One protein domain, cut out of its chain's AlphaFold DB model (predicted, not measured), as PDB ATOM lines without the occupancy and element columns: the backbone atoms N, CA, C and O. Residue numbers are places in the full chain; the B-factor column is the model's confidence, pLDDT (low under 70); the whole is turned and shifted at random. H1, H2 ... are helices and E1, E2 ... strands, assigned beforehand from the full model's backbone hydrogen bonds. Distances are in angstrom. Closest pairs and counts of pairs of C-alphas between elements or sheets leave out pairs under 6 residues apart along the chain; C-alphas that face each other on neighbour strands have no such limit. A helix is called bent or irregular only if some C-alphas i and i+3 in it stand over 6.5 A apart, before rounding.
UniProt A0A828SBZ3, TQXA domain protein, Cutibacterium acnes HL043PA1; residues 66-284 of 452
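AT A GLANCE: This is residues 66 to 284 of the 452 residues of the protein "TQXA domain protein" of Cutibacterium acnes HL043PA1 (UniProt A0A828SBZ3). A strongly twisted, curled sheet of eight mostly short strands has helices over one face: H3 crosses E2 and E1, H1 runs along E8, H4 packs on H3, and H2 packs on H4 away from the sheet. The hairpin E5 and E6 makes one end of the sheet, and the loop of residues 100 to 105 sticks out. The printed part has 219 residues with five named helices and eight named strands, in the order E1 E2 E3 E4 H1 H2 H3 E5 E6 H4 H5 E7 E8; the sheet, E4 E7 E8 E3 E2 E1 E5 E6, is antiparallel. The class is mixed, with under half of the residues in named elements. The whole is compact, with a radius of gyration of the C-alphas of 16.8 A and spans of 50 by 39 by 35 A.

IN THESE COORDINATES: E1, residues 78 to 83, begins at C-alpha 78 (-39.625, -25.580, 22.470). E2, residues 88 to 98, is 29.2 A long and bends by 52 degrees at residue 91. E3 is residues 113 to 117 and E4 132 to 135. H1, residues 148 to 161, is 19.1 A long and only just irregular: C-alphas 150 and 153 are 6.8 A apart. H2 is residues 168 to 179, 16.2 A; H3 is 189 to 204, 22.2 A. E5, 214 to 218, and E6, 221 to 224, precede H4, 227 to 243, 24.3 A. H5 is 260 to 263, E7 267 to 270, and E8 280 to 283, ending at C-alpha 283 (-39.913, -38.660, 15.098).

HOW THE PARTS SIT: E1, E2 and E3 form a meander, each strand the antiparallel neighbour of the one before; N 79 and O 91 are 2.7 A apart, N 96 and O 113 2.8 A. E8 pairs with E3 through N 283 and O 114, 2.8 A. H3 is on the sheet at a height of 6.7 A, across the strands, at 80 degrees to E2 on the local plane. H1, on the same face, touches H3 at a shallow tilt of 25 degrees, opposite ways, closest at the C-alphas of Leu 148 and Ser 204, 5.4 A. H4 touches H3 at a steep tilt of 43 degrees, with C-alphas 195 and 237 closest at 4.6 A. H2 touches residues 235 to 240 of H4, about perpendicular at 73 degrees; its closest C-alphas are those of Ala 175 and Tyr 239, 5.0 A. H5 is on the sheet, on the same face as H1. Every O i to N i+4 pair is within hydrogen-bond range in H2 and H4, 7 of 10 in H1 and 11 of 12 in H3; H5 is too short for one.

THE WHOLE: The farthest C-alphas, those of Glu 102 and Gly 180, are 52.9 A apart. The printed part has no cut. Long links join E2 to E3, E3 to E4, E4 to H1 and H4 to H5. The mean pLDDT of the printed part is 73.9; 75 residues are under 70, among them 66 to 79 and 91 to 113.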
ATOM      1  N   VAL A  66     -54.671 -31.247  14.204       38.31
ATOM      2  CA  VAL A  66     -54.713 -30.015  14.989       38.31
ATOM      3  C   VAL A  66     -53.346 -29.854  15.635       38.31
ATOM      4  O   VAL A  66     -52.936 -30.664  16.464       38.31
ATOM      5  N   SER A  67     -52.633 -28.805  15.226       42.50
ATOM      6  CA  SER A  67     -51.576 -28.203  16.032       42.50
ATOM      7  C   SER A  67     -52.263 -27.543  17.227       42.50
ATOM      8  O   SER A  67     -52.785 -26.434  17.098       42.50
ATOM      9  N   ASP A  68     -52.316 -28.219  18.372       34.88
ATOM     10  CA  ASP A  68     -52.811 -27.597  19.598       34.88
ATOM     11  C   ASP A  68     -51.741 -26.648  20.138       34.88
ATOM     12  O   ASP A  68     -50.831 -27.025  20.866       34.88
ATOM     13  N   SER A  69     -51.830 -25.392  19.724       37.44
ATOM     14  CA  SER A  69     -51.365 -24.248  20.500       37.44
ATOM     15  C   SER A  69     -52.016 -23.036  19.855       37.44
ATOM     16  O   SER A  69     -51.829 -22.789  18.670       37.44
ATOM     17  N   LEU A  70     -52.968 -22.367  20.503       37.66
ATOM     18  CA  LEU A  70     -52.666 -21.072  21.120       37.66
ATOM     19  C   LEU A  70     -53.707 -20.630  22.170       37.66
ATOM     20  O   LEU A  70     -53.534 -19.564  22.758       37.66
ATOM     21  N   ARG A  71     -54.806 -21.370  22.398       35.78
ATOM     22  CA  ARG A  71     -55.873 -20.900  23.311       35.78
ATOM     23  C   ARG A  71     -55.684 -21.290  24.776       35.78
ATOM     24  O   ARG A  71     -55.980 -20.444  25.611       35.78
ATOM     25  N   ASP A  72     -55.128 -22.468  25.066       36.12
ATOM     26  CA  ASP A  72     -55.073 -22.999  26.443       36.12
ATOM     27  C   ASP A  72     -53.667 -23.387  26.945       36.12
ATOM     28  O   ASP A  72     -53.528 -23.929  28.035       36.12
ATOM     29  N   GLY A  73     -52.616 -22.988  26.220       37.84
ATOM     30  CA  GLY A  73     -51.249 -22.952  26.741       37.84
ATOM     31  C   GLY A  73     -50.461 -24.263  26.641       37.84
ATOM     32  O   GLY A  73     -50.963 -25.334  26.949       37.84
ATOM     33  N   LEU A  74     -49.183 -24.080  26.282       36.25
ATOM     34  CA  LEU A  74     -48.042 -25.006  26.281       36.25
ATOM     35  C   LEU A  74     -47.650 -25.492  24.881       36.25
ATOM     36  O   LEU A  74     -48.100 -26.515  24.383       36.25
ATOM     37  N   PHE A  75     -46.720 -24.749  24.268       39.81
ATOM     38  CA  PHE A  75     -45.805 -25.358  23.310       39.81
ATOM     39  C   PHE A  75     -44.995 -26.386  24.080       39.81
ATOM     40  O   PHE A  75     -44.296 -26.082  25.043       39.81
ATOM     41  N   TYR A  76     -45.199 -27.626  23.696       46.72
ATOM     42  CA  TYR A  76     -44.901 -28.756  24.540       46.72
ATOM     43  C   TYR A  76     -43.398 -29.109  24.544       46.72
ATOM     44  O   TYR A  76     -42.909 -29.575  25.569       46.72
ATOM     45  N   TYR A  77     -42.650 -28.776  23.477       51.50
ATOM     46  CA  TYR A  77     -41.185 -28.898  23.400       51.50
ATOM     47  C   TYR A  77     -40.514 -27.843  22.535       51.50
ATOM     48  O   TYR A  77     -40.081 -28.099  21.410       51.50
ATOM     49  N   THR A  78     -40.333 -26.670  23.123       61.00
ATOM     50  CA  THR A  78     -39.625 -25.580  22.470       61.00
ATOM     51  C   THR A  78     -38.151 -25.576  22.868       61.00
ATOM     52  O   THR A  78     -37.779 -25.360  24.028       61.00
ATOM     53  N   GLY A  79     -37.295 -25.818  21.883       60.00
ATOM     54  CA  GLY A  79     -35.863 -25.598  21.973       60.00
ATOM     55  C   GLY A  79     -35.516 -24.109  22.027       60.00
ATOM     56  O   GLY A  79     -36.274 -23.262  22.510       60.00
ATOM     57  N   TYR A  80     -34.325 -23.783  21.561       76.31
ATOM     58  CA  TYR A  80     -33.843 -22.414  21.474       76.31
ATOM     59  C   TYR A  80     -34.165 -21.803  20.107       76.31
ATOM     60  O   TYR A  80     -34.448 -22.498  19.127       76.31
ATOM     61  N   TYR A  81     -34.129 -20.480  20.045       79.81
ATOM     62  CA  TYR A  81     -34.156 -19.748  18.788       79.81
ATOM     63  C   TYR A  81     -32.775 -19.822  18.138       79.81
ATOM     64  O   TYR A  81     -31.757 -19.670  18.812       79.81
ATOM     65  N   LEU A  82     -32.752 -20.049  16.827       81.38
ATOM     66  CA  LEU A  82     -31.537 -20.074  16.017       81.38
ATOM     67  C   LEU A  82     -31.529 -18.861  15.080       81.38
ATOM     68  O   LEU A  82     -32.286 -18.810  14.101       81.38
ATOM     69  N   GLU A  83     -30.698 -17.871  15.405       76.00
ATOM     70  CA  GLU A  83     -30.526 -16.622  14.655       76.00
ATOM     71  C   GLU A  83     -29.495 -16.780  13.529       76.00
ATOM     72  O   GLU A  83     -28.314 -16.556  13.736       76.00
ATOM     73  N   ASP A  84     -29.911 -17.085  12.298       67.06
ATOM     74  CA  ASP A  84     -28.987 -17.039  11.147       67.06
ATOM     75  C   ASP A  84     -29.174 -15.753  10.339       67.06
ATOM     76  O   ASP A  84     -29.717 -15.740   9.231       67.06
ATOM     77  N   GLY A  85     -28.798 -14.626  10.946       62.47
ATOM     78  CA  GLY A  85     -28.870 -13.306  10.322       62.47
ATOM     79  C   GLY A  85     -30.299 -12.821  10.037       62.47
ATOM     80  O   GLY A  85     -30.867 -12.078  10.830       62.47
ATOM     81  N   ALA A  86     -30.865 -13.174   8.877       43.84
ATOM     82  CA  ALA A  86     -32.094 -12.572   8.337       43.84
ATOM     83  C   ALA A  86     -33.409 -13.099   8.953       43.84
ATOM     84  O   ALA A  86     -34.446 -12.459   8.778       43.84
ATOM     85  N   ALA A  87     -33.388 -14.234   9.665       54.47
ATOM     86  CA  ALA A  87     -34.571 -14.795  10.324       54.47
ATOM     87  C   ALA A  87     -34.214 -15.713  11.506       54.47
ATOM     88  O   ALA A  87     -33.407 -16.638  11.359       54.47
ATOM     89  N   ALA A  88     -34.880 -15.503  12.648       59.91
ATOM     90  CA  ALA A  88     -34.849 -16.413  13.790       59.91
ATOM     91  C   ALA A  88     -35.847 -17.562  13.576       59.91
ATOM     92  O   ALA A  88     -37.041 -17.319  13.383       59.91
ATOM     93  N   GLY A  89     -35.360 -18.805  13.601       65.50
ATOM     94  CA  GLY A  89     -36.201 -20.006  13.596       65.50
ATOM     95  C   GLY A  89     -36.329 -20.562  15.008       65.50
ATOM     96  O   GLY A  89     -35.312 -20.759  15.671       65.50
ATOM     97  N   LEU A  90     -37.553 -20.805  15.476       70.12
ATOM     98  CA  LEU A  90     -37.774 -21.485  16.749       70.12
ATOM     99  C   LEU A  90     -37.587 -22.985  16.546       70.12
ATOM    100  O   LEU A  90     -38.321 -23.579  15.756       70.12
ATOM    101  N   ALA A  91     -36.620 -23.591  17.236       69.94
ATOM    102  CA  ALA A  91     -36.553 -25.040  17.264       69.94
ATOM    103  C   ALA A  91     -37.741 -25.568  18.069       69.94
ATOM    104  O   ALA A  91     -37.855 -25.271  19.255       69.94
ATOM    105  N   ASP A  92     -38.632 -26.318  17.431       67.69
ATOM    106  CA  ASP A  92     -39.844 -26.810  18.076       67.69
ATOM    107  C   ASP A  92     -40.119 -28.247  17.650       67.69
ATOM    108  O   ASP A  92     -40.040 -28.598  16.470       67.69
ATOM    109  N   LEU A  93     -40.431 -29.075  18.638       65.19
ATOM    110  CA  LEU A  93     -40.887 -30.436  18.438       65.19
ATOM    111  C   LEU A  93     -42.399 -30.445  18.642       65.19
ATOM    112  O   LEU A  93     -42.908 -30.370  19.761       65.19
ATOM    113  N   THR A  94     -43.125 -30.519  17.532       67.06
ATOM    114  CA  THR A  94     -44.577 -30.376  17.532       67.06
ATOM    115  C   THR A  94     -45.236 -31.718  17.828       67.06
ATOM    116  O   THR A  94     -44.948 -32.720  17.170       67.06
ATOM    117  N   ALA A  95     -46.147 -31.725  18.800       57.75
ATOM    118  CA  ALA A  95     -47.059 -32.834  19.028       57.75
ATOM    119  C   ALA A  95     -48.233 -32.749  18.051       57.75
ATOM    120  O   ALA A  95     -48.919 -31.733  17.963       57.75
ATOM    121  N   LEU A  96     -48.447 -33.823  17.299       56.09
ATOM    122  CA  LEU A  96     -49.518 -33.955  16.328       56.09
ATOM    123  C   LEU A  96     -50.526 -34.969  16.858       56.09
ATOM    124  O   LEU A  96     -50.214 -36.152  17.021       56.09
ATOM    125  N   HIS A  97     -51.742 -34.499  17.115       52.22
ATOM    126  CA  HIS A  97     -52.846 -35.354  17.526       52.22
ATOM    127  C   HIS A  97     -53.638 -35.808  16.292       52.22
ATOM    128  O   HIS A  97     -54.015 -34.961  15.475       52.22
ATOM    129  N   PRO A  98     -53.907 -37.116  16.130       48.78
ATOM    130  CA  PRO A  98     -54.882 -37.561  15.143       48.78
ATOM    131  C   PRO A  98     -56.265 -37.047  15.568       48.78
ATOM    132  O   PRO A  98     -56.675 -37.284  16.706       48.78
ATOM    133  N   THR A  99     -56.984 -36.336  14.691       43.28
ATOM    134  CA  THR A  99     -58.402 -36.050  14.958       43.28
ATOM    135  C   THR A  99     -59.281 -37.160  14.411       43.28
ATOM    136  O   THR A  99     -59.067 -37.681  13.319       43.28
ATOM    137  N   ASP A 100     -60.270 -37.535  15.213       38.66
ATOM    138  CA  ASP A 100     -61.299 -38.499  14.862       38.66
ATOM    139  C   ASP A 100     -62.223 -37.890  13.796       38.66
ATOM    140  O   ASP A 100     -63.116 -37.100  14.106       38.66
ATOM    141  N   THR A 101     -61.994 -38.210  12.521       38.81
ATOM    142  CA  THR A 101     -63.001 -37.968  11.481       38.81
ATOM    143  C   THR A 101     -63.671 -39.285  11.129       38.81
ATOM    144  O   THR A 101     -63.199 -39.973  10.239       38.81
ATOM    145  N   GLU A 102     -64.738 -39.657  11.832       38.88
ATOM    146  CA  GLU A 102     -65.676 -40.759  11.509       38.88
ATOM    147  C   GLU A 102     -65.092 -42.184  11.260       38.88
ATOM    148  O   GLU A 102     -65.862 -43.143  11.221       38.88
ATOM    149  N   ASP A 103     -63.769 -42.363  11.173       41.06
ATOM    150  CA  ASP A 103     -63.076 -43.537  10.624       41.06
ATOM    151  C   ASP A 103     -62.206 -44.288  11.667       41.06
ATOM    152  O   ASP A 103     -61.494 -45.229  11.310       41.06
ATOM    153  N   ASN A 104     -62.283 -43.947  12.966       38.66
ATOM    154  CA  ASN A 104     -61.629 -44.675  14.076       38.66
ATOM    155  C   ASN A 104     -60.101 -44.891  13.921       38.66
ATOM    156  O   ASN A 104     -59.562 -45.936  14.306       38.66
ATOM    157  N   SER A 105     -59.365 -43.930  13.358       37.31
ATOM    158  CA  SER A 105     -57.903 -44.017  13.257       37.31
ATOM    159  C   SER A 105     -57.227 -43.571  14.562       37.31
ATOM    160  O   SER A 105     -57.098 -42.374  14.816       37.31
ATOM    161  N   HIS A 106     -56.757 -44.523  15.374       39.34
ATOM    162  CA  HIS A 106     -55.961 -44.269  16.583       39.34
ATOM    163  C   HIS A 106     -54.496 -44.677  16.370       39.34
ATOM    164  O   HIS A 106     -54.229 -45.743  15.818       39.34
ATOM    165  N   THR A 107     -53.525 -43.900  16.866       42.28
ATOM    166  CA  THR A 107     -52.210 -44.490  17.183       42.28
ATOM    167  C   THR A 107     -52.443 -45.635  18.178       42.28
ATOM    168  O   THR A 107     -53.409 -45.581  18.937       42.28
ATOM    169  N   LEU A 108     -51.609 -46.685  18.157       36.34
ATOM    170  CA  LEU A 108     -51.796 -47.918  18.949       36.34
ATOM    171  C   LEU A 108     -52.134 -47.645  20.438       36.34
ATOM    172  O   LEU A 108     -52.822 -48.454  21.055       36.34
ATOM    173  N   ASP A 109     -51.714 -46.480  20.949       38.19
ATOM    174  CA  ASP A 109     -51.828 -46.050  22.344       38.19
ATOM    175  C   ASP A 109     -52.596 -44.717  22.555       38.19
ATOM    176  O   ASP A 109     -52.756 -44.275  23.689       38.19
ATOM    177  N   GLY A 110     -53.083 -44.047  21.500       45.12
ATOM    178  CA  GLY A 110     -53.664 -42.692  21.602       45.12
ATOM    179  C   GLY A 110     -52.637 -41.565  21.830       45.12
ATOM    180  O   GLY A 110     -53.020 -40.406  21.995       45.12
ATOM    181  N   ASP A 111     -51.343 -41.894  21.807       48.62
ATOM    182  CA  ASP A 111     -50.234 -40.960  22.001       48.62
ATOM    183  C   ASP A 111     -50.036 -40.009  20.801       48.62
ATOM    184  O   ASP A 111     -50.255 -40.417  19.647       48.62
ATOM    185  N   PRO A 112     -49.587 -38.757  21.041       52.78
ATOM    186  CA  PRO A 112     -49.268 -37.807  19.980       52.78
ATOM    187  C   PRO A 112     -48.096 -38.292  19.121       52.78
ATOM    188  O   PRO A 112     -47.099 -38.819  19.620       52.78
ATOM    189  N   VAL A 113     -48.181 -38.049  17.814       65.56
ATOM    190  CA  VAL A 113     -47.048 -38.221  16.898       65.56
ATOM    191  C   VAL A 113     -46.180 -36.975  16.989       65.56
ATOM    192  O   VAL A 113     -46.675 -35.870  16.795       65.56
ATOM    193  N   LEU A 114     -44.889 -37.123  17.270       73.19
ATOM    194  CA  LEU A 114     -43.988 -35.976  17.330       73.19
ATOM    195  C   LEU A 114     -43.340 -35.731  15.969       73.19
ATOM    196  O   LEU A 114     -43.047 -36.673  15.226       73.19
ATOM    197  N   ALA A 115     -43.118 -34.462  15.634       77.81
ATOM    198  CA  ALA A 115     -42.511 -34.089  14.366       77.81
ATOM    199  C   ALA A 115     -41.680 -32.804  14.450       77.81
ATOM    200  O   ALA A 115     -42.032 -31.867  15.170       77.81
ATOM    201  N   TYR A 116     -40.616 -32.747  13.649       84.31
ATOM    202  CA  TYR A 116     -39.819 -31.536  13.430       84.31
ATOM    203  C   TYR A 116     -40.160 -30.887  12.098       84.31
ATOM    204  O   TYR A 116     -40.557 -31.565  11.147       84.31
ATOM    205  N   CYS A 117     -39.950 -29.578  12.019       84.81
ATOM    206  CA  CYS A 117     -40.041 -28.834  10.771       84.81
ATOM    207  C   CYS A 117     -38.881 -29.216   9.835       84.81
ATOM    208  O   CYS A 117     -37.738 -29.323  10.283       84.81
ATOM    209  N   ILE A 118     -39.152 -29.387   8.539       87.06
ATOM    210  CA  ILE A 118     -38.115 -29.611   7.512       87.06
ATOM    211  C   ILE A 118     -37.981 -28.445   6.526       87.06
ATOM    212  O   ILE A 118     -37.298 -28.578   5.521       87.06
ATOM    213  N   GLU A 119     -38.611 -27.303   6.801       81.31
ATOM    214  CA  GLU A 119     -38.514 -26.099   5.969       81.31
ATOM    215  C   GLU A 119     -38.407 -24.852   6.852       81.31
ATOM    216  O   GLU A 119     -39.415 -24.243   7.212       81.31
ATOM    217  N   LYS A 120     -37.185 -24.443   7.207       78.44
ATOM    218  CA  LYS A 120     -36.932 -23.328   8.142       78.44
ATOM    219  C   LYS A 120     -37.538 -21.992   7.688       78.44
ATOM    220  O   LYS A 120     -37.970 -21.199   8.522       78.44
ATOM    221  N   ASN A 121     -37.510 -21.710   6.384       71.56
ATOM    222  CA  ASN A 121     -37.804 -20.376   5.826       71.56
ATOM    223  C   ASN A 121     -39.270 -20.142   5.442       71.56
ATOM    224  O   ASN A 121     -39.620 -19.101   4.884       71.56
ATOM    225  N   SER A 122     -40.129 -21.102   5.731       65.62
ATOM    226  CA  SER A 122     -41.565 -20.987   5.522       65.62
ATOM    227  C   SER A 122     -42.213 -20.139   6.622       65.62
ATOM    228  O   SER A 122     -41.899 -20.251   7.811       65.62
ATOM    229  N   LEU A 123     -43.112 -19.238   6.221       54.97
ATOM    230  CA  LEU A 123     -43.916 -18.462   7.162       54.97
ATOM    231  C   LEU A 123     -44.866 -19.406   7.888       54.97
ATOM    232  O   LEU A 123     -45.628 -20.096   7.237       54.97
ATOM    233  N   GLN A 124     -44.843 -19.417   9.215       53.41
ATOM    234  CA  GLN A 124     -45.797 -20.187  10.004       53.41
ATOM    235  C   GLN A 124     -47.082 -19.357  10.162       53.41
ATOM    236  O   GLN A 124     -47.132 -18.446  11.000       53.41
ATOM    237  N   GLU A 125     -48.131 -19.640   9.389       45.41
ATOM    238  CA  GLU A 125     -49.473 -19.133   9.707       45.41
ATOM    239  C   GLU A 125     -50.027 -19.894  10.928       45.41
ATOM    240  O   GLU A 125     -50.846 -20.798  10.833       45.41
ATOM    241  N   ARG A 126     -49.541 -19.513  12.118       46.88
ATOM    242  CA  ARG A 126     -49.744 -20.156  13.438       46.88
ATOM    243  C   ARG A 126     -51.190 -20.236  13.960       46.88
ATOM    244  O   ARG A 126     -51.388 -20.549  15.127       46.88
ATOM    245  N   TYR A 127     -52.191 -19.902  13.153       42.34
ATOM    246  CA  TYR A 127     -53.574 -19.719  13.610       42.34
ATOM    247  C   TYR A 127     -54.567 -20.730  13.030       42.34
ATOM    248  O   TYR A 127     -55.752 -20.663  13.368       42.34
ATOM    249  N   HIS A 128     -54.109 -21.667  12.198       45.72
ATOM    250  CA  HIS A 128     -54.971 -22.643  11.543       45.72
ATOM    251  C   HIS A 128     -54.612 -24.081  11.920       45.72
ATOM    252  O   HIS A 128     -53.467 -24.414  12.209       45.72
ATOM    253  N   GLN A 129     -55.643 -24.925  11.971       47.06
ATOM    254  CA  GLN A 129     -55.492 -26.368  12.094       47.06
ATOM    255  C   GLN A 129     -54.830 -26.863  10.807       47.06
ATOM    256  O   GLN A 129     -55.468 -26.878   9.755       47.06
ATOM    257  N   ASP A 130     -53.545 -27.193  10.874       50.19
ATOM    258  CA  ASP A 130     -52.815 -27.717   9.726       50.19
ATOM    259  C   ASP A 130     -53.207 -29.175   9.490       50.19
ATOM    260  O   ASP A 130     -53.024 -30.008  10.369       50.19
ATOM    261  N   THR A 131     -53.693 -29.523   8.300       52.88
ATOM    262  CA  THR A 131     -53.951 -30.920   7.930       52.88
ATOM    263  C   THR A 131     -52.804 -31.471   7.090       52.88
ATOM    264  O   THR A 131     -52.592 -31.041   5.959       52.88
ATOM    265  N   GLY A 132     -52.059 -32.430   7.639       60.38
ATOM    266  CA  GLY A 132     -50.982 -33.126   6.943       60.38
ATOM    267  C   GLY A 132     -51.402 -34.406   6.235       60.38
ATOM    268  O   GLY A 132     -52.385 -35.041   6.594       60.38
ATOM    269  N   THR A 133     -50.629 -34.824   5.235       68.19
ATOM    270  CA  THR A 133     -50.720 -36.158   4.627       68.19
ATOM    271  C   THR A 133     -49.369 -36.849   4.704       68.19
ATOM    272  O   THR A 133     -48.347 -36.300   4.284       68.19
ATOM    273  N   LEU A 134     -49.362 -38.080   5.214       72.06
ATOM    274  CA  LEU A 134     -48.196 -38.957   5.164       72.06
ATOM    275  C   LEU A 134     -47.826 -39.223   3.699       72.06
ATOM    276  O   LEU A 134     -48.620 -39.797   2.953       72.06
ATOM    277  N   THR A 135     -46.649 -38.766   3.284       72.44
ATOM    278  CA  THR A 135     -46.274 -38.671   1.869       72.44
ATOM    279  C   THR A 135     -44.933 -39.349   1.636       72.44
ATOM    280  O   THR A 135     -43.991 -39.157   2.410       72.44
ATOM    281  N   LYS A 136     -44.829 -40.144   0.563       83.69
ATOM    282  CA  LYS A 136     -43.539 -40.701   0.134       83.69
ATOM    283  C   LYS A 136     -42.580 -39.576  -0.203       83.69
ATOM    284  O   LYS A 136     -42.975 -38.578  -0.798       83.69
ATOM    285  N   TRP A 137     -41.298 -39.758   0.067       87.44
ATOM    286  CA  TRP A 137     -40.276 -38.760  -0.243       87.44
ATOM    287  C   TRP A 137     -40.239 -38.398  -1.730       87.44
ATOM    288  O   TRP A 137     -39.997 -37.248  -2.073       87.44
ATOM    289  N   SER A 138     -40.523 -39.357  -2.614       85.19
ATOM    290  CA  SER A 138     -40.606 -39.123  -4.065       85.19
ATOM    291  C   SER A 138     -41.858 -38.353  -4.508       85.19
ATOM    292  O   SER A 138     -41.888 -37.819  -5.616       85.19
ATOM    293  N   GLU A 139     -42.883 -38.302  -3.659       83.56
ATOM    294  CA  GLU A 139     -44.163 -37.637  -3.912       83.56
ATOM    295  C   GLU A 139     -44.269 -36.292  -3.178       83.56
ATOM    296  O   GLU A 139     -45.156 -35.495  -3.494       83.56
ATOM    297  N   LEU A 140     -43.360 -36.031  -2.229       82.12
ATOM    298  CA  LEU A 140     -43.285 -34.780  -1.488       82.12
ATOM    299  C   LEU A 140     -42.978 -33.623  -2.444       82.12
ATOM    300  O   LEU A 140     -42.093 -33.717  -3.299       82.12
ATOM    301  N   LYS A 141     -43.711 -32.522  -2.280       82.31
ATOM    302  CA  LYS A 141     -43.541 -31.293  -3.057       82.31
ATOM    303  C   LYS A 141     -43.139 -30.165  -2.110       82.31
ATOM    304  O   LYS A 141     -44.038 -29.527  -1.572       82.31
ATOM    305  N   PRO A 142     -41.828 -29.932  -1.920       80.00
ATOM    306  CA  PRO A 142     -41.335 -28.887  -1.031       80.00
ATOM    307  C   PRO A 142     -41.879 -27.515  -1.431       80.00
ATOM    308  O   PRO A 142     -42.050 -27.230  -2.621       80.00
ATOM    309  N   HIS A 143     -42.109 -26.651  -0.450       75.50
ATOM    310  CA  HIS A 143     -42.585 -25.291  -0.670       75.50
ATOM    311  C   HIS A 143     -41.442 -24.324  -1.014       75.50
ATOM    312  O   HIS A 143     -41.665 -23.373  -1.768       75.50
ATOM    313  N   TYR A 144     -40.234 -24.548  -0.475       74.94
ATOM    314  CA  TYR A 144     -39.108 -23.605  -0.616       74.94
ATOM    315  C   TYR A 144     -37.833 -24.213  -1.204       74.94
ATOM    316  O   TYR A 144     -37.167 -23.556  -2.005       74.94
ATOM    317  N   ASN A 145     -37.469 -25.437  -0.810       81.12
ATOM    318  CA  ASN A 145     -36.239 -26.080  -1.274       81.12
ATOM    319  C   ASN A 145     -36.536 -27.269  -2.196       81.12
ATOM    320  O   ASN A 145     -36.774 -28.382  -1.729       81.12
ATOM    321  N   ASP A 146     -36.412 -27.061  -3.508       81.19
ATOM    322  CA  ASP A 146     -36.590 -28.110  -4.524       81.19
ATOM    323  C   ASP A 146     -35.655 -29.325  -4.323       81.19
ATOM    324  O   ASP A 146     -35.953 -30.424  -4.793       81.19
ATOM    325  N   ASN A 147     -34.532 -29.161  -3.608       84.44
ATOM    326  CA  ASN A 147     -33.591 -30.245  -3.304       84.44
ATOM    327  C   ASN A 147     -33.920 -31.026  -2.025       84.44
ATOM    328  O   ASN A 147     -33.227 -32.006  -1.736       84.44
ATOM    329  N   LEU A 148     -34.954 -30.643  -1.266       88.12
ATOM    330  CA  LEU A 148     -35.309 -31.281   0.006       88.12
ATOM    331  C   LEU A 148     -35.476 -32.799  -0.137       88.12
ATOM    332  O   LEU A 148     -34.982 -33.557   0.694       88.12
ATOM    333  N   THR A 149     -36.075 -33.270  -1.231       87.12
ATOM    334  CA  THR A 149     -36.275 -34.705  -1.485       87.12
ATOM    335  C   THR A 149     -34.968 -35.503  -1.566       87.12
ATOM    336  O   THR A 149     -34.926 -36.654  -1.134       87.12
ATOM    337  N   ASN A 150     -33.867 -34.889  -2.013       90.50
ATOM    338  CA  ASN A 150     -32.534 -35.506  -2.005       90.50
ATOM    339  C   ASN A 150     -31.896 -35.529  -0.605       90.50
ATOM    340  O   ASN A 150     -31.015 -36.351  -0.336       90.50
ATOM    341  N   ALA A 151     -32.321 -34.627   0.282       93.56
ATOM    342  CA  ALA A 151     -31.864 -34.534   1.664       93.56
ATOM    343  C   ALA A 151     -32.636 -35.471   2.611       93.56
ATOM    344  O   ALA A 151     -32.063 -35.935   3.605       93.56
ATOM    345  N   LEU A 152     -33.891 -35.810   2.280       93.44
ATOM    346  CA  LEU A 152     -34.772 -36.669   3.085       93.44
ATOM    347  C   LEU A 152     -34.129 -37.989   3.545       93.44
ATOM    348  O   LEU A 152     -34.284 -38.316   4.718       93.44
ATOM    349  N   PRO A 153     -33.317 -38.707   2.745       94.81
ATOM    350  CA  PRO A 153     -32.606 -39.893   3.225       94.81
ATOM    351  C   PRO A 153     -31.680 -39.653   4.422       94.81
ATOM    352  O   PRO A 153     -31.552 -40.524   5.277       94.81
ATOM    353  N   LYS A 154     -31.004 -38.500   4.506       96.50
ATOM    354  CA  LYS A 154     -30.158 -38.163   5.665       96.50
ATOM    355  C   LYS A 154     -30.985 -37.607   6.820       96.50
ATOM    356  O   LYS A 154     -30.707 -37.932   7.972       96.50
ATOM    357  N   ILE A 155     -32.024 -36.830   6.512       95.94
ATOM    358  CA  ILE A 155     -32.986 -36.329   7.502       95.94
ATOM    359  C   ILE A 155     -33.704 -37.498   8.187       95.94
ATOM    360  O   ILE A 155     -33.813 -37.505   9.406       95.94
ATOM    361  N   GLY A 156     -34.103 -38.537   7.451       92.56
ATOM    362  CA  GLY A 156     -34.701 -39.753   8.003       92.56
ATOM    363  C   GLY A 156     -33.755 -40.504   8.943       92.56
ATOM    364  O   GLY A 156     -34.184 -41.043   9.964       92.56
ATOM    365  N   TRP A 157     -32.444 -40.482   8.669       94.94
ATOM    366  CA  TRP A 157     -31.455 -41.014   9.606       94.94
ATOM    367  C   TRP A 157     -31.406 -40.191  10.893       94.94
ATOM    368  O   TRP A 157     -31.390 -40.779  11.975       94.94
ATOM    369  N   ILE A 158     -31.422 -38.857  10.792       96.62
ATOM    370  CA  ILE A 158     -31.473 -37.967  11.961       96.62
ATOM    371  C   ILE A 158     -32.766 -38.188  12.740       96.62
ATOM    372  O   ILE A 158     -32.704 -38.360  13.946       96.62
ATOM    373  N   ALA A 159     -33.915 -38.282  12.073       91.25
ATOM    374  CA  ALA A 159     -35.196 -38.543  12.718       91.25
ATOM    375  C   ALA A 159     -35.160 -39.828  13.558       91.25
ATOM    376  O   ALA A 159     -35.727 -39.871  14.639       91.25
ATOM    377  N   LYS A 160     -34.434 -40.859  13.107       88.19
ATOM    378  CA  LYS A 160     -34.291 -42.137  13.820       88.19
ATOM    379  C   LYS A 160     -33.204 -42.153  14.906       88.19
ATOM    380  O   LYS A 160     -33.257 -42.998  15.798       88.19
ATOM    381  N   ASN A 161     -32.191 -41.291  14.803       92.44
ATOM    382  CA  ASN A 161     -31.000 -41.312  15.670       92.44
ATOM    383  C   ASN A 161     -30.822 -40.044  16.523       92.44
ATOM    384  O   ASN A 161     -29.900 -39.983  17.331       92.44
ATOM    385  N   GLY A 162     -31.679 -39.046  16.339       91.12
ATOM    386  CA  GLY A 162     -31.799 -37.849  17.161       91.12
ATOM    387  C   GLY A 162     -32.911 -37.987  18.194       91.12
ATOM    388  O   GLY A 162     -33.517 -39.046  18.361       91.12
ATOM    389  N   TYR A 163     -33.181 -36.902  18.907       86.00
ATOM    390  CA  TYR A 163     -34.161 -36.886  19.987       86.00
ATOM    391  C   TYR A 163     -35.584 -36.630  19.455       86.00
ATOM    392  O   TYR A 163     -35.731 -35.745  18.613       86.00
ATOM    393  N   PRO A 164     -36.643 -37.320  19.931       75.31
ATOM    394  CA  PRO A 164     -36.683 -38.293  21.033       75.31
ATOM    395  C   PRO A 164     -36.632 -39.763  20.588       75.31
ATOM    396  O   PRO A 164     -36.816 -40.665  21.406       75.31
ATOM    397  N   SER A 165     -36.384 -40.038  19.305       80.25
ATOM    398  CA  SER A 165     -36.223 -41.417  18.823       80.25
ATOM    399  C   SER A 165     -35.001 -42.115  19.410       80.25
ATOM    400  O   SER A 165     -34.954 -43.342  19.443       80.25
ATOM    401  N   LYS A 166     -34.040 -41.337  19.908       82.88
ATOM    402  CA  LYS A 166     -33.024 -41.753  20.865       82.88
ATOM    403  C   LYS A 166     -33.247 -41.068  22.200       82.88
ATOM    404  O   LYS A 166     -33.444 -39.854  22.257       82.88
ATOM    405  N   ALA A 167     -33.169 -41.867  23.262       78.50
ATOM    406  CA  ALA A 167     -33.119 -41.357  24.622       78.50
ATOM    407  C   ALA A 167     -31.931 -40.397  24.787       78.50
ATOM    408  O   ALA A 167     -30.886 -40.565  24.150       78.50
ATOM    409  N   LEU A 168     -32.108 -39.386  25.638       78.44
ATOM    410  CA  LEU A 168     -31.131 -38.314  25.826       78.44
ATOM    411  C   LEU A 168     -29.759 -38.856  26.243       78.44
ATOM    412  O   LEU A 168     -28.757 -38.533  25.619       78.44
ATOM    413  N   ASP A 169     -29.722 -39.753  27.224       79.38
ATOM    414  CA  ASP A 169     -28.488 -40.358  27.730       79.38
ATOM    415  C   ASP A 169     -27.762 -41.220  26.680       79.38
ATOM    416  O   ASP A 169     -26.530 -41.224  26.599       79.38
ATOM    417  N   GLU A 170     -28.512 -41.937  25.837       86.69
ATOM    418  CA  GLU A 170     -27.953 -42.670  24.702       86.69
ATOM    419  C   GLU A 170     -27.357 -41.704  23.671       86.69
ATOM    420  O   GLU A 170     -26.243 -41.931  23.186       86.69
ATOM    421  N   LEU A 171     -28.073 -40.621  23.358       88.81
ATOM    422  CA  LEU A 171     -27.652 -39.609  22.396       88.81
ATOM    423  C   LEU A 171     -26.382 -38.878  22.867       88.81
ATOM    424  O   LEU A 171     -25.422 -38.781  22.099       88.81
ATOM    425  N   GLU A 172     -26.323 -38.458  24.132       92.12
ATOM    426  CA  GLU A 172     -25.130 -37.871  24.760       92.12
ATOM    427  C   GLU A 172     -23.928 -38.807  24.660       92.12
ATOM    428  O   GLU A 172     -22.849 -38.425  24.198       92.12
ATOM    429  N   LYS A 173     -24.117 -40.071  25.057       90.81
ATOM    430  CA  LYS A 173     -23.059 -41.084  25.038       90.81
ATOM    431  C   LYS A 173     -22.513 -41.294  23.629       90.81
ATOM    432  O   LYS A 173     -21.299 -41.421  23.452       90.81
ATOM    433  N   GLN A 174     -23.390 -41.347  22.629       95.50
ATOM    434  CA  GLN A 174     -22.989 -41.506  21.233       95.50
ATOM    435  C   GLN A 174     -22.265 -40.267  20.697       95.50
ATOM    436  O   GLN A 174     -21.246 -40.418  20.015       95.50
ATOM    437  N   ALA A 175     -22.741 -39.068  21.038       97.19
ATOM    438  CA  ALA A 175     -22.111 -37.818  20.639       97.19
ATOM    439  C   ALA A 175     -20.705 -37.683  21.230       97.19
ATOM    440  O   ALA A 175     -19.736 -37.533  20.485       97.19
ATOM    441  N   ASN A 176     -20.576 -37.866  22.543       96.00
ATOM    442  CA  ASN A 176     -19.301 -37.847  23.258       96.00
ATOM    443  C   ASN A 176     -18.306 -38.862  22.678       96.00
ATOM    444  O   ASN A 176     -17.161 -38.526  22.367       96.00
ATOM    445  N   ALA A 177     -18.753 -40.096  22.420       95.31
ATOM    446  CA  ALA A 177     -17.910 -41.122  21.807       95.31
ATOM    447  C   ALA A 177     -17.461 -40.759  20.378       95.31
ATOM    448  O   ALA A 177     -16.333 -41.056  19.986       95.31
ATOM    449  N   ALA A 178     -18.327 -40.129  19.581       95.06
ATOM    450  CA  ALA A 178     -18.017 -39.742  18.204       95.06
ATOM    451  C   ALA A 178     -17.155 -38.472  18.090       95.06
ATOM    452  O   ALA A 178     -16.461 -38.294  17.074       95.06
ATOM    453  N   ASN A 179     -17.227 -37.604  19.100       94.12
ATOM    454  CA  ASN A 179     -16.510 -36.335  19.181       94.12
ATOM    455  C   ASN A 179     -15.184 -36.466  19.947       94.12
ATOM    456  O   ASN A 179     -14.260 -35.701  19.685       94.12
ATOM    457  N   GLY A 180     -15.047 -37.474  20.814       93.62
ATOM    458  CA  GLY A 180     -13.846 -37.698  21.619       93.62
ATOM    459  C   GLY A 180     -13.725 -36.748  22.815       93.62
ATOM    460  O   GLY A 180     -12.611 -36.452  23.239       93.62
ATOM    461  N   ASN A 181     -14.854 -36.257  23.331       93.12
ATOM    462  CA  ASN A 181     -14.962 -35.349  24.475       93.12
ATOM    463  C   ASN A 181     -16.199 -35.708  25.321       93.12
ATOM    464  O   ASN A 181     -16.902 -36.670  25.017       93.12
ATOM    465  N   ASP A 182     -16.443 -34.962  26.394       92.94
ATOM    466  CA  ASP A 182     -17.608 -35.086  27.279       92.94
ATOM    467  C   ASP A 182     -18.583 -33.909  27.117       92.94
ATOM    468  O   ASP A 182     -19.424 -33.668  27.980       92.94
ATOM    469  N   ASP A 183     -18.484 -33.191  25.997       93.56
ATOM    470  CA  ASP A 183     -19.141 -31.907  25.761       93.56
ATOM    471  C   ASP A 183     -20.667 -31.987  25.674       93.56
ATOM    472  O   ASP A 183     -21.308 -30.950  25.772       93.56
ATOM    473  N   ALA A 184     -21.250 -33.170  25.464       90.19
ATOM    474  CA  ALA A 184     -22.699 -33.374  25.515       90.19
ATOM    475  C   ALA A 184     -23.204 -33.790  26.908       90.19
ATOM    476  O   ALA A 184     -24.405 -33.910  27.095       90.19
ATOM    477  N   THR A 185     -22.321 -34.067  27.872       86.12
ATOM    478  CA  THR A 185     -22.714 -34.627  29.176       86.12
ATOM    479  C   THR A 185     -23.493 -33.619  30.010       86.12
ATOM    480  O   THR A 185     -22.976 -32.542  30.299       86.12
ATOM    481  N   GLY A 186     -24.674 -34.014  30.492       76.94
ATOM    482  CA  GLY A 186     -25.515 -33.142  31.316       76.94
ATOM    483  C   GLY A 186     -26.354 -32.175  30.486       76.94
ATOM    484  O   GLY A 186     -26.789 -31.145  31.005       76.94
ATOM    485  N   SER A 187     -26.557 -32.499  29.209       77.75
ATOM    486  CA  SER A 187     -27.531 -31.833  28.359       77.75
ATOM    487  C   SER A 187     -28.945 -32.051  28.875       77.75
ATOM    488  O   SER A 187     -29.235 -33.026  29.575       77.75
ATOM    489  N   ASP A 188     -29.829 -31.120  28.537       73.31
ATOM    490  CA  ASP A 188     -31.254 -31.268  28.789       73.31
ATOM    491  C   ASP A 188     -32.036 -31.556  27.495       73.31
ATOM    492  O   ASP A 188     -31.501 -31.659  26.385       73.31
ATOM    493  N   HIS A 189     -33.346 -31.718  27.632       74.62
ATOM    494  CA  HIS A 189     -34.212 -32.016  26.497       74.62
ATOM    495  C   HIS A 189     -34.321 -30.846  25.510       74.62
ATOM    496  O   HIS A 189     -34.452 -31.095  24.311       74.62
ATOM    497  N   ARG A 190     -34.216 -29.585  25.963       74.94
ATOM    498  CA  ARG A 190     -34.209 -28.415  25.067       74.94
ATOM    499  C   ARG A 190     -32.935 -28.389  24.235       74.94
ATOM    500  O   ARG A 190     -33.011 -28.088  23.040       74.94
ATOM    501  N   ASP A 191     -31.797 -28.756  24.824       83.12
ATOM    502  CA  ASP A 191     -30.528 -28.887  24.110       83.12
ATOM    503  C   ASP A 191     -30.654 -29.917  22.976       83.12
ATOM    504  O   ASP A 191     -30.313 -29.644  21.821       83.12
ATOM    505  N   ALA A 192     -31.216 -31.090  23.283       84.50
ATOM    506  CA  ALA A 192     -31.378 -32.180  22.324       84.50
ATOM    507  C   ALA A 192     -32.417 -31.893  21.228       84.50
ATOM    508  O   ALA A 192     -32.178 -32.228  20.061       84.50
ATOM    509  N   VAL A 193     -33.534 -31.238  21.568       82.56
ATOM    510  CA  VAL A 193     -34.534 -30.742  20.602       82.56
ATOM    511  C   VAL A 193     -33.890 -29.744  19.645       82.56
ATOM    512  O   VAL A 193     -33.987 -29.893  18.426       82.56
ATOM    513  N   THR A 194     -33.155 -28.770  20.187       86.69
ATOM    514  CA  THR A 194     -32.474 -27.734  19.397       86.69
ATOM    515  C   THR A 194     -31.426 -28.335  18.472       86.69
ATOM    516  O   THR A 194     -31.393 -28.015  17.286       86.69
ATOM    517  N   ALA A 195     -30.595 -29.246  18.983       94.75
ATOM    518  CA  ALA A 195     -29.564 -29.914  18.200       94.75
ATOM    519  C   ALA A 195     -30.149 -30.789  17.082       94.75
ATOM    520  O   ALA A 195     -29.628 -30.789  15.964       94.75
ATOM    521  N   THR A 196     -31.239 -31.509  17.364       95.06
ATOM    522  CA  THR A 196     -31.910 -32.366  16.376       95.06
ATOM    523  C   THR A 196     -32.555 -31.525  15.277       95.06
ATOM    524  O   THR A 196     -32.309 -31.781  14.098       95.06
ATOM    525  N   GLN A 197     -33.294 -30.469  15.633       92.38
ATOM    526  CA  GLN A 197     -33.891 -29.555  14.658       92.38
ATOM    527  C   GLN A 197     -32.827 -28.828  13.820       92.38
ATOM    528  O   GLN A 197     -32.968 -28.733  12.600       92.38
ATOM    529  N   ALA A 198     -31.734 -28.371  14.441       94.00
ATOM    530  CA  ALA A 198     -30.599 -27.774  13.737       94.00
ATOM    531  C   ALA A 198     -29.961 -28.754  12.739       94.00
ATOM    532  O   ALA A 198     -29.638 -28.366  11.619       94.00
ATOM    533  N   ALA A 199     -29.798 -30.026  13.117       96.88
ATOM    534  CA  ALA A 199     -29.245 -31.054  12.237       96.88
ATOM    535  C   ALA A 199     -30.186 -31.384  11.067       96.88
ATOM    536  O   ALA A 199     -29.716 -31.671   9.969       96.88
ATOM    537  N   ILE A 200     -31.503 -31.316  11.277       94.94
ATOM    538  CA  ILE A 200     -32.495 -31.432  10.202       94.94
ATOM    539  C   ILE A 200     -32.347 -30.255   9.232       94.94
ATOM    540  O   ILE A 200     -32.111 -30.484   8.044       94.94
ATOM    541  N   TRP A 201     -32.365 -29.020   9.745       93.06
ATOM    542  CA  TRP A 201     -32.182 -27.804   8.943       93.06
ATOM    543  C   TRP A 201     -30.838 -27.747   8.223       93.06
ATOM    544  O   TRP A 201     -30.741 -27.155   7.150       93.06
ATOM    545  N   HIS A 202     -29.807 -28.402   8.757       94.44
ATOM    546  CA  HIS A 202     -28.520 -28.516   8.078       94.44
ATOM    547  C   HIS A 202     -28.627 -29.179   6.711       94.44
ATOM    548  O   HIS A 202     -27.958 -28.765   5.768       94.44
ATOM    549  N   PHE A 203     -29.474 -30.201   6.594       94.44
ATOM    550  CA  PHE A 203     -29.689 -30.887   5.328       94.44
ATOM    551  C   PHE A 203     -30.870 -30.318   4.541       94.44
ATOM    552  O   PHE A 203     -30.829 -30.356   3.314       94.44
ATOM    553  N   SER A 204     -31.913 -29.812   5.205       91.06
ATOM    554  CA  SER A 204     -33.103 -29.302   4.517       91.06
ATOM    555  C   SER A 204     -32.989 -27.861   4.031       91.06
ATOM    556  O   SER A 204     -33.646 -27.516   3.057       91.06
ATOM    557  N   ASP A 205     -32.169 -27.025   4.666       88.69
ATOM    558  CA  ASP A 205     -32.126 -25.575   4.425       88.69
ATOM    559  C   ASP A 205     -30.687 -25.029   4.320       88.69
ATOM    560  O   ASP A 205     -30.480 -23.821   4.421       88.69
ATOM    561  N   ASP A 206     -29.685 -25.906   4.161       89.44
ATOM    562  CA  ASP A 206     -28.250 -25.569   4.191       89.44
ATOM    563  C   ASP A 206     -27.830 -24.792   5.463       89.44
ATOM    564  O   ASP A 206     -26.850 -24.039   5.480       89.44
ATOM    565  N   PHE A 207     -28.570 -24.979   6.562       89.31
ATOM    566  CA  PHE A 207     -28.321 -24.289   7.822       89.31
ATOM    567  C   PHE A 207     -27.008 -24.754   8.462       89.31
ATOM    568  O   PHE A 207     -26.686 -25.941   8.533       89.31
ATOM    569  N   THR A 208     -26.233 -23.819   8.999       92.44
ATOM    570  CA  THR A 208     -25.041 -24.155   9.782       92.44
ATOM    571  C   THR A 208     -25.164 -23.543  11.159       92.44
ATOM    572  O   THR A 208     -25.115 -22.324  11.303       92.44
ATOM    573  N   LEU A 209     -25.288 -24.399  12.175       92.50
ATOM    574  CA  LEU A 209     -25.362 -23.955  13.560       92.50
ATOM    575  C   LEU A 209     -24.072 -23.231  13.963       92.50
ATOM    576  O   LEU A 209     -22.989 -23.821  13.931       92.50
ATOM    577  N   LYS A 210     -24.201 -21.979  14.412       92.56
ATOM    578  CA  LYS A 210     -23.157 -21.276  15.163       92.56
ATOM    579  C   LYS A 210     -23.616 -21.142  16.609       92.56
ATOM    580  O   LYS A 210     -24.776 -20.851  16.870       92.56
ATOM    581  N   SER A 211     -22.707 -21.336  17.559       88.69
ATOM    582  CA  SER A 211     -23.029 -21.274  18.992       88.69
ATOM    583  C   SER A 211     -23.602 -19.922  19.426       88.69
ATOM    584  O   SER A 211     -24.396 -19.862  20.360       88.69
ATOM    585  N   ASP A 212     -23.200 -18.844  18.754       88.19
ATOM    586  CA  ASP A 212     -23.653 -17.482  19.050       88.19
ATOM    587  C   ASP A 212     -25.061 -17.192  18.524       88.19
ATOM    588  O   ASP A 212     -25.708 -16.270  19.011       88.19
ATOM    589  N   ASP A 213     -25.553 -18.020  17.601       86.62
ATOM    590  CA  ASP A 213     -26.892 -17.905  17.024       86.62
ATOM    591  C   ASP A 213     -27.956 -18.503  17.975       86.62
ATOM    592  O   ASP A 213     -29.155 -18.356  17.740       86.62
ATOM    593  N   ILE A 214     -27.541 -19.186  19.053       88.38
ATOM    594  CA  ILE A 214     -28.434 -19.862  20.006       88.38
ATOM    595  C   ILE A 214     -28.931 -18.862  21.052       88.38
ATOM    596  O   ILE A 214     -28.179 -18.400  21.919       88.38
ATOM    597  N   THR A 215     -30.224 -18.562  20.989       84.88
ATOM    598  CA  THR A 215     -30.878 -17.552  21.824       84.88
ATOM    599  C   THR A 215     -32.169 -18.066  22.457       84.88
ATOM    600  O   THR A 215     -32.768 -19.047  22.019       84.88
ATOM    601  N   GLU A 216     -32.633 -17.399  23.508       80.12
ATOM    602  CA  GLU A 216     -33.949 -17.629  24.101       80.12
ATOM    603  C   GLU A 216     -34.718 -16.330  24.296       80.12
ATOM    604  O   GLU A 216     -34.139 -15.247  24.350       80.12
ATOM    605  N   TYR A 217     -36.044 -16.429  24.350       72.25
ATOM    606  CA  TYR A 217     -36.908 -15.265  24.483       72.25
ATOM    607  C   TYR A 217     -37.196 -14.979  25.956       72.25
ATOM    608  O   TYR A 217     -37.971 -15.687  26.595       72.25
ATOM    609  N   GLU A 218     -36.622 -13.897  26.472       68.38
ATOM    610  CA  GLU A 218     -36.822 -13.430  27.840       68.38
ATOM    611  C   GLU A 218     -37.323 -11.987  27.847       68.38
ATOM    612  O   GLU A 218     -36.767 -11.107  27.188       68.38
ATOM    613  N   ASN A 219     -38.379 -11.712  28.619       71.25
ATOM    614  CA  ASN A 219     -38.892 -10.353  28.849       71.25
ATOM    615  C   ASN A 219     -39.134  -9.529  27.568       71.25
ATOM    616  O   ASN A 219     -38.940  -8.313  27.551       71.25
ATOM    617  N   GLY A 220     -39.561 -10.182  26.486       70.69
ATOM    618  CA  GLY A 220     -39.845  -9.503  25.223       70.69
ATOM    619  C   GLY A 220     -38.658  -9.393  24.258       70.69
ATOM    620  O   GLY A 220     -38.768  -8.680  23.260       70.69
ATOM    621  N   ARG A 221     -37.519 -10.035  24.545       79.56
ATOM    622  CA  ARG A 221     -36.294  -9.926  23.743       79.56
ATOM    623  C   ARG A 221     -35.557 -11.264  23.646       79.56
ATOM    624  O   ARG A 221     -35.557 -12.039  24.591       79.56
ATOM    625  N   LEU A 222     -34.881 -11.497  22.519       78.38
ATOM    626  CA  LEU A 222     -33.926 -12.598  22.378       78.38
ATOM    627  C   LEU A 222     -32.619 -12.292  23.124       78.38
ATOM    628  O   LEU A 222     -32.016 -11.225  22.946       78.38
ATOM    629  N   VAL A 223     -32.203 -13.222  23.976       82.00
ATOM    630  CA  VAL A 223     -30.973 -13.172  24.772       82.00
ATOM    631  C   VAL A 223     -30.132 -14.420  24.521       82.00
ATOM    632  O   VAL A 223     -30.652 -15.462  24.141       82.00
ATOM    633  N   SER A 224     -28.816 -14.315  24.706       86.25
ATOM    634  CA  SER A 224     -27.907 -15.459  24.570       86.25
ATOM    635  C   SER A 224     -28.134 -16.462  25.695       86.25
ATOM    636  O   SER A 224     -28.202 -16.071  26.858       86.25
ATOM    637  N   VAL A 225     -28.110 -17.744  25.348       83.69
ATOM    638  CA  VAL A 225     -28.176 -18.844  26.321       83.69
ATOM    639  C   VAL A 225     -26.815 -19.068  27.008       83.69
ATOM    640  O   VAL A 225     -25.793 -18.582  26.494       83.69
ATOM    641  N   PRO A 226     -26.757 -19.803  28.137       85.56
ATOM    642  CA  PRO A 226     -25.506 -20.136  28.824       85.56
ATOM    643  C   PRO A 226     -24.514 -20.942  27.967       85.56
ATOM    644  O   PRO A 226     -24.908 -21.756  27.130       85.56
ATOM    645  N   ASP A 227     -23.212 -20.790  28.238       87.69
ATOM    646  CA  ASP A 227     -22.146 -21.493  27.505       87.69
ATOM    647  C   ASP A 227     -22.255 -23.022  27.594       87.69
ATOM    648  O   ASP A 227     -21.895 -23.717  26.643       87.69
ATOM    649  N   SER A 228     -22.784 -23.555  28.701       82.69
ATOM    650  CA  SER A 228     -23.058 -24.989  28.851       82.69
ATOM    651  C   SER A 228     -24.065 -25.480  27.809       82.69
ATOM    652  O   SER A 228     -23.758 -26.417  27.080       82.69
ATOM    653  N   ALA A 229     -25.200 -24.792  27.652       82.62
ATOM    654  CA  ALA A 229     -26.214 -25.135  26.652       82.62
ATOM    655  C   ALA A 229     -25.640 -25.048  25.228       82.62
ATOM    656  O   ALA A 229     -25.747 -25.993  24.447       82.62
ATOM    657  N   LYS A 230     -24.917 -23.962  24.902       92.12
ATOM    658  CA  LYS A 230     -24.249 -23.816  23.593       92.12
ATOM    659  C   LYS A 230     -23.326 -24.992  23.283       92.12
ATOM    660  O   LYS A 230     -23.306 -25.492  22.154       92.12
ATOM    661  N   LYS A 231     -22.555 -25.414  24.286       93.94
ATOM    662  CA  LYS A 231     -21.602 -26.518  24.200       93.94
ATOM    663  C   LYS A 231     -22.317 -27.856  23.980       93.94
ATOM    664  O   LYS A 231     -21.970 -28.565  23.033       93.94
ATOM    665  N   HIS A 232     -23.347 -28.145  24.775       91.56
ATOM    666  CA  HIS A 232     -24.164 -29.351  24.649       91.56
ATOM    667  C   HIS A 232     -24.805 -29.446  23.257       91.56
ATOM    668  O   HIS A 232     -24.576 -30.416  22.529       91.56
ATOM    669  N   ILE A 233     -25.526 -28.397  22.844       94.44
ATOM    670  CA  ILE A 233     -26.234 -28.330  21.558       94.44
ATOM    671  C   ILE A 233     -25.258 -28.529  20.400       94.44
ATOM    672  O   ILE A 233     -25.511 -29.341  19.511       94.44
ATOM    673  N   SER A 234     -24.116 -27.833  20.421       96.94
ATOM    674  CA  SER A 234     -23.103 -27.948  19.366       96.94
ATOM    675  C   SER A 234     -22.525 -29.362  19.280       96.94
ATOM    676  O   SER A 234     -22.324 -29.875  18.179       96.94
ATOM    677  N   SER A 235     -22.271 -30.017  20.418       97.50
ATOM    678  CA  SER A 235     -21.749 -31.391  20.456       97.50
ATOM    679  C   SER A 235     -22.737 -32.393  19.850       97.50
ATOM    680  O   SER A 235     -22.365 -33.179  18.968       97.50
ATOM    681  N   LEU A 236     -24.009 -32.316  20.261       97.50
ATOM    682  CA  LEU A 236     -25.094 -33.160  19.754       97.50
ATOM    683  C   LEU A 236     -25.346 -32.932  18.255       97.50
ATOM    684  O   LEU A 236     -25.414 -33.887  17.480       97.50
ATOM    685  N   TYR A 237     -25.410 -31.671  17.829       97.88
ATOM    686  CA  TYR A 237     -25.566 -31.284  16.428       97.88
ATOM    687  C   TYR A 237     -24.432 -31.846  15.560       97.88
ATOM    688  O   TYR A 237     -24.688 -32.524  14.563       97.88
ATOM    689  N   ASN A 238     -23.175 -31.635  15.975       97.31
ATOM    690  CA  ASN A 238     -21.994 -32.099  15.243       97.31
ATOM    691  C   ASN A 238     -21.976 -33.622  15.087       97.31
ATOM    692  O   ASN A 238     -21.601 -34.135  14.030       97.31
ATOM    693  N   TYR A 239     -22.399 -34.348  16.124       98.12
ATOM    694  CA  TYR A 239     -22.567 -35.795  16.061       98.12
ATOM    695  C   TYR A 239     -23.568 -36.202  14.977       98.12
ATOM    696  O   TYR A 239     -23.227 -37.010  14.103       98.12
ATOM    697  N   LEU A 240     -24.773 -35.622  15.007       98.31
ATOM    698  CA  LEU A 240     -25.861 -35.973  14.097       98.31
ATOM    699  C   LEU A 240     -25.477 -35.723  12.635       98.31
ATOM    700  O   LEU A 240     -25.593 -36.635  11.815       98.31
ATOM    701  N   ILE A 241     -24.931 -34.546  12.306       97.31
ATOM    702  CA  ILE A 241     -24.552 -34.228  10.918       97.31
ATOM    703  C   ILE A 241     -23.377 -35.080  10.418       97.31
ATOM    704  O   ILE A 241     -23.342 -35.472   9.251       97.31
ATOM    705  N   LYS A 242     -22.424 -35.424  11.299       96.75
ATOM    706  CA  LYS A 242     -21.241 -36.228  10.953       96.75
ATOM    707  C   LYS A 242     -21.592 -37.694  10.709       96.75
ATOM    708  O   LYS A 242     -20.891 -38.372   9.957       96.75
ATOM    709  N   LYS A 243     -22.625 -38.207  11.382       97.69
ATOM    710  CA  LYS A 243     -23.046 -39.613  11.301       97.69
ATOM    711  C   LYS A 243     -24.208 -39.863  10.349       97.69
ATOM    712  O   LYS A 243     -24.397 -41.016   9.970       97.69
ATOM    713  N   ALA A 244     -24.929 -38.822   9.938       97.12
ATOM    714  CA  ALA A 244     -26.040 -38.937   9.007       97.12
ATOM    715  C   ALA A 244     -25.626 -39.627   7.699       97.12
ATOM    716  O   ALA A 244     -24.807 -39.129   6.919       97.12
ATOM    717  N   VAL A 245     -26.241 -40.780   7.444       96.50
ATOM    718  CA  VAL A 245     -26.087 -41.560   6.213       96.50
ATOM    719  C   VAL A 245     -27.451 -41.736   5.547       96.50
ATOM    720  O   VAL A 245     -28.450 -41.800   6.257       96.50
ATOM    721  N   PRO A 246     -27.524 -41.823   4.208       95.38
ATOM    722  CA  PRO A 246     -28.791 -42.063   3.523       95.38
ATOM    723  C   PRO A 246     -29.467 -43.356   4.002       95.38
ATOM    724  O   PRO A 246     -28.832 -44.414   4.022       95.38
ATOM    725  N   VAL A 247     -30.750 -43.273   4.351       91.62
ATOM    726  CA  VAL A 247     -31.629 -44.424   4.614       91.62
ATOM    727  C   VAL A 247     -32.754 -44.500   3.577       91.62
ATOM    728  O   VAL A 247     -32.928 -43.579   2.783       91.62
ATOM    729  N   SER A 248     -33.486 -45.614   3.546       89.06
ATOM    730  CA  SER A 248     -34.647 -45.786   2.665       89.06
ATOM    731  C   SER A 248     -35.880 -45.060   3.201       89.06
ATOM    732  O   SER A 248     -36.007 -44.891   4.415       89.06
ATOM    733  N   ASP A 249     -36.799 -44.708   2.299       85.62
ATOM    734  CA  ASP A 249     -38.106 -44.162   2.661       85.62
ATOM    735  C   ASP A 249     -38.865 -45.180   3.539       85.62
ATOM    736  O   ASP A 249     -39.033 -46.336   3.125       85.62
ATOM    737  N   PRO A 250     -39.314 -44.804   4.751       78.94
ATOM    738  CA  PRO A 250     -40.075 -45.707   5.616       78.94
ATOM    739  C   PRO A 250     -41.382 -46.197   4.971       78.94
ATOM    740  O   PRO A 250     -41.834 -47.306   5.267       78.94
ATOM    741  N   LEU A 251     -41.954 -45.430   4.037       76.62
ATOM    742  CA  LEU A 251     -43.186 -45.764   3.313       76.62
ATOM    743  C   LEU A 251     -42.957 -46.644   2.073       76.62
ATOM    744  O   LEU A 251     -43.920 -47.076   1.433       76.62
ATOM    745  N   ASP A 252     -41.701 -46.926   1.712       74.69
ATOM    746  CA  ASP A 252     -41.369 -47.917   0.681       74.69
ATOM    747  C   ASP A 252     -41.315 -49.345   1.234       74.69
ATOM    748  O   ASP A 252     -41.291 -50.310   0.462       74.69
ATOM    749  N   SER A 253     -41.327 -49.518   2.561       61.06
ATOM    750  CA  SER A 253     -41.423 -50.853   3.140       61.06
ATOM    751  C   SER A 253     -42.825 -51.426   2.895       61.06
ATOM    752  O   SER A 253     -43.836 -50.829   3.250       61.06
ATOM    753  N   THR A 254     -42.909 -52.623   2.311       47.22
ATOM    754  CA  THR A 254     -44.164 -53.395   2.191       47.22
ATOM    755  C   THR A 254     -44.570 -54.029   3.526       47.22
ATOM    756  O   THR A 254     -45.210 -55.077   3.545       47.22
ATOM    757  N   SER A 255     -44.079 -53.484   4.639       43.25
ATOM    758  CA  SER A 255     -44.239 -54.054   5.966       43.25
ATOM    759  C   SER A 255     -45.646 -53.775   6.464       43.25
ATOM    760  O   SER A 255     -46.125 -52.647   6.369       43.25
ATOM    761  N   ASP A 256     -46.260 -54.784   7.075       43.50
ATOM    762  CA  ASP A 256     -47.435 -54.659   7.934       43.50
ATOM    763  C   ASP A 256     -47.064 -53.843   9.196       43.50
ATOM    764  O   ASP A 256     -47.097 -54.380  10.297       43.50
ATOM    765  N   ALA A 257     -46.578 -52.602   9.043       42.25
ATOM    766  CA  ALA A 257     -45.959 -51.777  10.083       42.25
ATOM    767  C   ALA A 257     -46.799 -51.782  11.367       42.25
ATOM    768  O   ALA A 257     -48.004 -51.514  11.342       42.25
ATOM    769  N   ARG A 258     -46.163 -52.149  12.489       46.12
ATOM    770  CA  ARG A 258     -46.861 -52.522  13.737       46.12
ATOM    771  C   ARG A 258     -46.757 -51.460  14.833       46.12
ATOM    772  O   ARG A 258     -47.297 -51.684  15.912       46.12
ATOM    773  N   GLY A 259     -46.093 -50.327  14.574       51.47
ATOM    774  CA  GLY A 259     -45.968 -49.223  15.533       51.47
ATOM    775  C   GLY A 259     -45.396 -47.926  14.948       51.47
ATOM    776  O   GLY A 259     -44.845 -47.904  13.850       51.47
ATOM    777  N   THR A 260     -45.500 -46.831  15.711       51.84
ATOM    778  CA  THR A 260     -45.013 -45.480  15.350       51.84
ATOM    779  C   THR A 260     -43.509 -45.436  15.056       51.84
ATOM    780  O   THR A 260     -43.062 -44.625  14.247       51.84
ATOM    781  N   SER A 261     -42.727 -46.355  15.638       59.41
ATOM    782  CA  SER A 261     -41.292 -46.523  15.378       59.41
ATOM    783  C   SER A 261     -40.952 -46.816  13.914       59.41
ATOM    784  O   SER A 261     -39.872 -46.447  13.448       59.41
ATOM    785  N   ASP A 262     -41.862 -47.472  13.192       64.38
ATOM    786  CA  ASP A 262     -41.666 -47.872  11.795       64.38
ATOM    787  C   ASP A 262     -41.853 -46.688  10.827       64.38
ATOM    788  O   ASP A 262     -41.384 -46.737   9.693       64.38
ATOM    789  N   PHE A 263     -42.467 -45.596  11.300       70.75
ATOM    790  CA  PHE A 263     -42.674 -44.351  10.555       70.75
ATOM    791  C   PHE A 263     -41.623 -43.274  10.861       70.75
ATOM    792  O   PHE A 263     -41.762 -42.139  10.404       70.75
ATOM    793  N   ALA A 264     -40.564 -43.595  11.616       76.69
ATOM    794  CA  ALA A 264     -39.460 -42.664  11.853       76.69
ATOM    795  C   ALA A 264     -38.871 -42.172  10.526       76.69
ATOM    796  O   ALA A 264     -38.399 -42.973   9.718       76.69
ATOM    797  N   GLY A 265     -38.873 -40.856  10.311       82.31
ATOM    798  CA  GLY A 265     -38.411 -40.272   9.055       82.31
ATOM    799  C   GLY A 265     -39.466 -40.217   7.947       82.31
ATOM    800  O   GLY A 265     -39.127 -39.875   6.815       82.31
ATOM    801  N   ALA A 266     -40.730 -40.553   8.214       83.44
ATOM    802  CA  ALA A 266     -41.784 -40.371   7.224       83.44
ATOM    803  C   ALA A 266     -42.146 -38.884   7.118       83.44
ATOM    804  O   ALA A 266     -42.214 -38.180   8.133       83.44
ATOM    805  N   ALA A 267     -42.340 -38.403   5.889       83.31
ATOM    806  CA  ALA A 267     -42.662 -37.006   5.637       83.31
ATOM    807  C   ALA A 267     -44.168 -36.760   5.785       83.31
ATOM    808  O   ALA A 267     -44.998 -37.555   5.336       83.31
ATOM    809  N   LEU A 268     -44.508 -35.634   6.397       77.81
ATOM    810  CA  LEU A 268     -45.861 -35.110   6.497       77.81
ATOM    811  C   LEU A 268     -45.941 -33.856   5.636       77.81
ATOM    812  O   LEU A 268     -45.310 -32.852   5.962       77.81
ATOM    813  N   SER A 269     -46.716 -33.937   4.552       74.75
ATOM    814  CA  SER A 269     -46.973 -32.798   3.675       74.75
ATOM    815  C   SER A 269     -48.180 -32.015   4.165       74.75
ATOM    816  O   SER A 269     -49.274 -32.582   4.233       74.75
ATOM    817  N   LEU A 270     -47.998 -30.743   4.510       66.31
ATOM    818  CA  LEU A 270     -49.084 -29.863   4.957       66.31
ATOM    819  C   LEU A 270     -49.617 -29.071   3.742       66.31
ATOM    820  O   LEU A 270     -49.185 -27.959   3.481       66.31
ATOM    821  N   GLU A 271     -50.517 -29.696   2.971       57.59
ATOM    822  CA  GLU A 271     -51.174 -29.202   1.738       57.59
ATOM    823  C   GLU A 271     -50.297 -28.489   0.675       57.59
ATOM    824  O   GLU A 271     -50.026 -27.289   0.711       57.59
ATOM    825  N   ALA A 272     -50.015 -29.196  -0.426       41.78
ATOM    826  CA  ALA A 272     -49.444 -28.605  -1.635       41.78
ATOM    827  C   ALA A 272     -50.401 -27.579  -2.290       41.78
ATOM    828  O   ALA A 272     -51.404 -27.955  -2.900       41.78
ATOM    829  N   GLY A 273     -50.050 -26.289  -2.245       40.22
ATOM    830  CA  GLY A 273     -50.728 -25.221  -3.002       40.22
ATOM    831  C   GLY A 273     -51.176 -24.004  -2.190       40.22
ATOM    832  O   GLY A 273     -51.568 -23.001  -2.787       40.22
ATOM    833  N   GLN A 274     -51.079 -24.061  -0.863       46.91
ATOM    834  CA  GLN A 274     -51.258 -22.915   0.031       46.91
ATOM    835  C   GLN A 274     -49.866 -22.312   0.316       46.91
ATOM    836  O   GLN A 274     -48.917 -23.036   0.625       46.91
ATOM    837  N   GLN A 275     -49.683 -21.000   0.135       47.50
ATOM    838  CA  GLN A 275     -48.421 -20.346   0.509       47.50
ATOM    839  C   GLN A 275     -48.325 -20.288   2.041       47.50
ATOM    840  O   GLN A 275     -49.198 -19.692   2.655       47.50
ATOM    841  N   GLY A 276     -47.255 -20.832   2.636       51.88
ATOM    842  CA  GLY A 276     -46.964 -20.642   4.068       51.88
ATOM    843  C   GLY A 276     -47.252 -21.826   5.002       51.88
ATOM    844  O   GLY A 276     -47.569 -21.597   6.162       51.88
ATOM    845  N   HIS A 277     -47.126 -23.076   4.547       62.00
ATOM    846  CA  HIS A 277     -47.093 -24.232   5.456       62.00
ATOM    847  C   HIS A 277     -45.688 -24.847   5.533       62.00
ATOM    848  O   HIS A 277     -44.849 -24.611   4.662       62.00
ATOM    849  N   GLN A 278     -45.437 -25.564   6.633       72.06
ATOM    850  CA  GLN A 278     -44.175 -26.235   6.956       72.06
ATOM    851  C   GLN A 278     -44.333 -27.736   6.812       72.06
ATOM    852  O   GLN A 278     -44.950 -28.351   7.682       72.06
ATOM    853  N   ASP A 279     -43.726 -28.343   5.794       79.69
ATOM    854  CA  ASP A 279     -43.609 -29.798   5.793       79.69
ATOM    855  C   ASP A 279     -42.847 -30.269   7.046       79.69
ATOM    856  O   ASP A 279     -42.021 -29.551   7.635       79.69
ATOM    857  N   ARG A 280     -43.136 -31.499   7.487       83.00
ATOM    858  CA  ARG A 280     -42.576 -32.059   8.726       83.00
ATOM    859  C   ARG A 280     -42.031 -33.466   8.540       83.00
ATOM    860  O   ARG A 280     -42.413 -34.187   7.621       83.00
ATOM    861  N   ILE A 281     -41.168 -33.875   9.463       86.31
ATOM    862  CA  ILE A 281     -40.643 -35.240   9.553       86.31
ATOM    863  C   ILE A 281     -41.044 -35.877  10.881       86.31
ATOM    864  O   ILE A 281     -40.859 -35.277  11.940       86.31
ATOM    865  N   ILE A 282     -41.589 -37.093  10.828       80.56
ATOM    866  CA  ILE A 282     -42.021 -37.826  12.023       80.56
ATOM    867  C   ILE A 282     -40.812 -38.330  12.810       80.56
ATOM    868  O   ILE A 282     -39.914 -38.977  12.259       80.56
ATOM    869  N   VAL A 283     -40.846 -38.102  14.120       77.81
ATOM    870  CA  VAL A 283     -39.913 -38.660  15.098       77.81
ATOM    871  C   VAL A 283     -40.696 -39.412  16.178       77.81
ATOM    872  O   VAL A 283     -41.380 -38.805  16.996       77.81
ATOM    873  N   PRO A 284     -40.661 -40.751  16.202       69.69
ATOM    874  CA  PRO A 284     -41.328 -41.505  17.251       69.69
ATOM    875  C   PRO A 284     -40.591 -41.357  18.575       69.69
ATOM    876  O   PRO A 284     -39.372 -41.184  18.624       69.69
TER     877      PRO A 284